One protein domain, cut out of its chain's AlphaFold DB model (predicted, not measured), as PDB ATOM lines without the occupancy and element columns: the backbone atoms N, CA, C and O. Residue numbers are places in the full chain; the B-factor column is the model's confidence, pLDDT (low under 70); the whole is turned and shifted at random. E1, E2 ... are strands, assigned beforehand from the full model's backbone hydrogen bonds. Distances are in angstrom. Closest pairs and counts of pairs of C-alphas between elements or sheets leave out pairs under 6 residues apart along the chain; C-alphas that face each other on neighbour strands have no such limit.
ATOM      1  N   LEU A 328     226.258 119.443  -2.230       85.56
ATOM      2  CA  LEU A 328     227.653 119.655  -2.618       85.56
ATOM      3  C   LEU A 328     228.565 119.897  -1.413       85.56
ATOM      4  O   LEU A 328     229.688 119.394  -1.382       85.56
ATOM      5  N   ASN A 329     228.112 120.696  -0.443       87.62
ATOM      6  CA  ASN A 329     228.940 121.134   0.681       87.62
ATOM      7  C   ASN A 329     228.113 121.411   1.945       87.62
ATOM      8  O   ASN A 329     226.935 121.765   1.864       87.62
ATOM      9  N   ALA A 330     228.751 121.286   3.109       89.31
ATOM     10  CA  ALA A 330     228.179 121.609   4.410       89.31
ATOM     11  C   ALA A 330     229.240 122.268   5.309       89.31
ATOM     12  O   ALA A 330     230.217 121.625   5.689       89.31
ATOM     13  N   GLU A 331     229.034 123.533   5.678       88.81
ATOM     14  CA  GLU A 331     229.996 124.322   6.463       88.81
ATOM     15  C   GLU A 331     229.356 124.937   7.709       88.81
ATOM     16  O   GLU A 331     228.220 125.406   7.683       88.81
ATOM     17  N   THR A 332     230.090 124.968   8.821       85.06
ATOM     18  CA  THR A 332     229.671 125.681  10.036       85.06
ATOM     19  C   THR A 332     230.011 127.163   9.950       85.06
ATOM     20  O   THR A 332     231.100 127.523   9.503       85.06
ATOM     21  N   SER A 333     229.142 128.027  10.477       82.06
ATOM     22  CA  SER A 333     229.485 129.432  10.710       82.06
ATOM     23  C   SER A 333     230.687 129.580  11.655       82.06
ATOM     24  O   SER A 333     230.976 128.706  12.473       82.06
ATOM     25  N   THR A 334     231.386 130.714  11.572       86.06
ATOM     26  CA  THR A 334     232.597 130.997  12.369       86.06
ATOM     27  C   THR A 334     232.352 131.090  13.879       86.06
ATOM     28  O   THR A 334     233.284 130.913  14.659       86.06
ATOM     29  N   ASP A 335     231.111 131.342  14.296       82.31
ATOM     30  CA  ASP A 335     230.643 131.315  15.688       82.31
ATOM     31  C   ASP A 335     230.087 129.939  16.119       82.31
ATOM     32  O   ASP A 335     229.711 129.759  17.276       82.31
ATOM     33  N   GLY A 336     230.012 128.970  15.199       80.19
ATOM     34  CA  GLY A 336     229.466 127.631  15.425       80.19
ATOM     35  C   GLY A 336     227.945 127.558  15.620       80.19
ATOM     36  O   GLY A 336     227.445 126.495  15.986       80.19
ATOM     37  N   THR A 337     227.195 128.647  15.406       79.00
ATOM     38  CA  THR A 337     225.741 128.684  15.670       79.00
ATOM     39  C   THR A 337     224.870 128.201  14.506       79.00
ATOM     40  O   THR A 337     223.681 127.941  14.703       79.00
ATOM     41  N   ARG A 338     225.428 128.073  13.296       79.44
ATOM     42  CA  ARG A 338     224.714 127.692  12.066       79.44
ATOM     43  C   ARG A 338     225.502 126.667  11.258       79.44
ATOM     44  O   ARG A 338     226.728 126.628  11.311       79.44
ATOM     45  N   ILE A 339     224.777 125.889  10.458       81.00
ATOM     46  CA  ILE A 339     225.321 125.082   9.365       81.00
ATOM     47  C   ILE A 339     224.704 125.611   8.072       81.00
ATOM     48  O   ILE A 339     223.487 125.771   7.989       81.00
ATOM     49  N   PHE A 340     225.544 125.889   7.083       81.00
ATOM     50  CA  PHE A 340     225.153 126.227   5.723       81.00
ATOM     51  C   PHE A 340     225.273 124.975   4.862       81.00
ATOM     52  O   PHE A 340     226.328 124.344   4.837       81.00
ATOM     53  N   LEU A 341     224.193 124.619   4.170       85.19
ATOM     54  CA  LEU A 341     224.165 123.538   3.190       85.19
ATOM     55  C   LEU A 341     224.118 124.162   1.795       85.19
ATOM     56  O   LEU A 341     223.316 125.063   1.552       85.19
ATOM     57  N   THR A 342     224.970 123.695   0.887       77.75
ATOM     58  CA  THR A 342     224.993 124.139  -0.512       77.75
ATOM     59  C   THR A 342     224.654 122.962  -1.409       77.75
ATOM     60  O   THR A 342     225.286 121.911  -1.308       77.75
ATOM     61  N   TYR A 343     223.672 123.156  -2.282       78.69
ATOM     62  CA  TYR A 343     223.220 122.181  -3.270       78.69
ATOM     63  C   TYR A 343     223.666 122.611  -4.675       78.69
ATOM     64  O   TYR A 343     224.134 123.737  -4.858       78.69
ATOM     65  N   ASP A 344     223.580 121.707  -5.647       73.94
ATOM     66  CA  ASP A 344     223.918 121.962  -7.054       73.94
ATOM     67  C   ASP A 344     222.858 122.766  -7.824       73.94
ATOM     68  O   ASP A 344     223.166 123.335  -8.872       73.94
ATOM     69  N   GLU A 345     221.656 122.893  -7.265       69.62
ATOM     70  CA  GLU A 345     220.553 123.692  -7.800       69.62
ATOM     71  C   GLU A 345     219.833 124.522  -6.718       69.62
ATOM     72  O   GLU A 345     220.126 124.438  -5.521       69.62
ATOM     73  N   LEU A 346     218.901 125.378  -7.152       57.12
ATOM     74  CA  LEU A 346     218.085 126.200  -6.257       57.12
ATOM     75  C   LEU A 346     216.978 125.355  -5.616       57.12
ATOM     76  O   LEU A 346     216.200 124.709  -6.310       57.12
ATOM     77  N   LEU A 347     216.873 125.414  -4.289       56.28
ATOM     78  CA  LEU A 347     215.808 124.741  -3.546       56.28
ATOM     79  C   LEU A 347     214.494 125.535  -3.583       56.28
ATOM     80  O   LEU A 347     214.498 126.767  -3.593       56.28
ATOM     81  N   ASP A 348     213.371 124.822  -3.508       65.75
ATOM     82  CA  ASP A 348     212.040 125.417  -3.382       65.75
ATOM     83  C   ASP A 348     211.880 126.152  -2.037       65.75
ATOM     84  O   ASP A 348     211.766 125.547  -0.969       65.75
ATOM     85  N   ALA A 349     211.837 127.484  -2.097       45.19
ATOM     86  CA  ALA A 349     211.666 128.351  -0.933       45.19
ATOM     87  C   ALA A 349     210.254 128.301  -0.312       45.19
ATOM     88  O   ALA A 349     210.061 128.804   0.795       45.19
ATOM     89  N   THR A 350     209.266 127.711  -0.995       43.41
ATOM     90  CA  THR A 350     207.881 127.592  -0.506       43.41
ATOM     91  C   THR A 350     207.643 126.323   0.319       43.41
ATOM     92  O   THR A 350     206.790 126.326   1.209       43.41
ATOM     93  N   HIS A 351     208.453 125.278   0.119       52.56
ATOM     94  CA  HIS A 351     208.419 124.025   0.882       52.56
ATOM     95  C   HIS A 351     209.631 123.918   1.819       52.56
ATOM     96  O   HIS A 351     210.548 123.123   1.622       52.56
ATOM     97  N   THR A 352     209.638 124.748   2.865       69.69
ATOM     98  CA  THR A 352     210.739 124.801   3.839       69.69
ATOM     99  C   THR A 352     210.799 123.562   4.740       69.69
ATOM    100  O   THR A 352     209.776 123.048   5.194       69.69
ATOM    101  N   ALA A 353     212.017 123.097   5.033       74.94
ATOM    102  CA  ALA A 353     212.256 121.994   5.962       74.94
ATOM    103  C   ALA A 353     211.809 122.338   7.397       74.94
ATOM    104  O   ALA A 353     212.000 123.457   7.885       74.94
ATOM    105  N   ALA A 354     211.245 121.354   8.093       78.50
ATOM    106  CA  ALA A 354     210.699 121.499   9.431       78.50
ATOM    107  C   ALA A 354     211.762 121.354  10.538       78.50
ATOM    108  O   ALA A 354     212.847 120.789  10.370       78.50
ATOM    109  N   SER A 355     211.421 121.836  11.738       70.56
ATOM    110  CA  SER A 355     212.241 121.672  12.946       70.56
ATOM    111  C   SER A 355     212.279 120.206  13.400       70.56
ATOM    112  O   SER A 355     211.514 119.801  14.276       70.56
ATOM    113  N   GLY A 356     213.207 119.434  12.841       75.25
ATOM    114  CA  GLY A 356     213.420 118.016  13.145       75.25
ATOM    115  C   GLY A 356     213.994 117.220  11.971       75.25
ATOM    116  O   GLY A 356     214.568 116.158  12.196       75.25
ATOM    117  N   ASP A 357     213.902 117.757  10.751       79.88
ATOM    118  CA  ASP A 357     214.341 117.087   9.516       79.88
ATOM    119  C   ASP A 357     215.868 116.905   9.452       79.88
ATOM    120  O   ASP A 357     216.375 115.982   8.816       79.88
ATOM    121  N   PHE A 358     216.608 117.753  10.171       79.69
ATOM    122  CA  PHE A 358     218.056 117.667  10.326       79.69
ATOM    123  C   PHE A 358     218.430 117.211  11.736       79.69
ATOM    124  O   PHE A 358     217.974 117.775  12.733       79.69
ATOM    125  N   SER A 359     219.349 116.246  11.825       76.06
ATOM    126  CA  SER A 359     220.034 115.906  13.073       76.06
ATOM    127  C   SER A 359     221.475 116.412  13.031       76.06
ATOM    128  O   SER A 359     222.191 116.196  12.057       76.06
ATOM    129  N   VAL A 360     221.896 117.111  14.088       74.81
ATOM    130  CA  VAL A 360     223.250 117.665  14.213       74.81
ATOM    131  C   VAL A 360     223.968 116.965  15.361       74.81
ATOM    132  O   VAL A 360     223.490 116.947  16.499       74.81
ATOM    133  N   MET A 361     225.126 116.382  15.056       72.69
ATOM    134  CA  MET A 361     225.984 115.709  16.029       72.69
ATOM    135  C   MET A 361     227.293 116.479  16.182       72.69
ATOM    136  O   MET A 361     227.930 116.826  15.190       72.69
ATOM    137  N   VAL A 362     227.725 116.710  17.422       71.56
ATOM    138  CA  VAL A 362     228.996 117.382  17.736       71.56
ATOM    139  C   VAL A 362     229.835 116.441  18.592       71.56
ATOM    140  O   VAL A 362     229.357 115.893  19.583       71.56
ATOM    141  N   GLY A 363     231.078 116.185  18.176       69.12
ATOM    142  CA  GLY A 363     231.979 115.256  18.873       69.12
ATOM    143  C   GLY A 363     231.484 113.801  18.943       69.12
ATOM    144  O   GLY A 363     231.931 113.055  19.807       69.12
ATOM    145  N   GLY A 364     230.550 113.399  18.071       65.81
ATOM    146  CA  GLY A 364     229.950 112.057  18.055       65.81
ATOM    147  C   GLY A 364     228.717 111.875  18.953       65.81
ATOM    148  O   GLY A 364     228.144 110.788  18.969       65.81
ATOM    149  N   GLY A 365     228.274 112.917  19.668       56.75
ATOM    150  CA  GLY A 365     227.011 112.924  20.414       56.75
ATOM    151  C   GLY A 365     225.937 113.762  19.717       56.75
ATOM    152  O   GLY A 365     226.237 114.809  19.145       56.75
ATOM    153  N   ALA A 366     224.676 113.327  19.781       57.31
ATOM    154  CA  ALA A 366     223.541 114.150  19.362       57.31
ATOM    155  C   ALA A 366     223.282 115.264  20.393       57.31
ATOM    156  O   ALA A 366     223.217 114.997  21.596       57.31
ATOM    157  N   LEU A 367     223.115 116.505  19.931       55.31
ATOM    158  CA  LEU A 367     222.772 117.626  20.806       55.31
ATOM    159  C   LEU A 367     221.269 117.621  21.112       55.31
ATOM    160  O   LEU A 367     220.447 117.886  20.238       55.31
TER     161      LEU A 367
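This is residues 328 to 367 of the 370 residues of a protein of Thiorhodospira sibirica ATCC 700588 (UniProt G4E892). There is little regular structure here: one small two-stranded hairpin, E1 and E2, and a long tail, residues 344 to 367, that swings away from it in a wide open arc. The 40 printed residues hold no named helix and two named strands, E1 then E2, in one antiparallel sheet. The class is all strand, with only 10 residues in named elements. The whole is loose, radius of gyration of the C-alphas 12.1 A, spanning 31 by 21 by 17 A.

E1, residues 328 to 332, and E2, residues 339 to 343, form a hairpin with 168 degrees between their directions. C-alphas 330 and 341 face each other at 4.6 A. N 331 and O 340 are within hydrogen-bond range at 2.9 A, as are N 340 and O 331 at 2.8 A. The link between the strands is short, six residues. In the tail, residues 361 to 362 pair briefly with 365 to 366, antiparallel.

E1 begins at C-alpha 328 (227.653, 119.655, -2.618) and is 14.2 A long. E2, 13.1 A long, ends at C-alpha 343 (223.220, 122.181, -3.270).

The C-alphas of Thr 350 and Gly 363 are farthest apart, 33.3 A. The printed part has no cut. Residues 333 to 338, 346 to 358 and 361 to 366 stand free. Confidence is low, pLDDT under 70, at residues 345 to 352 and 363 to 367.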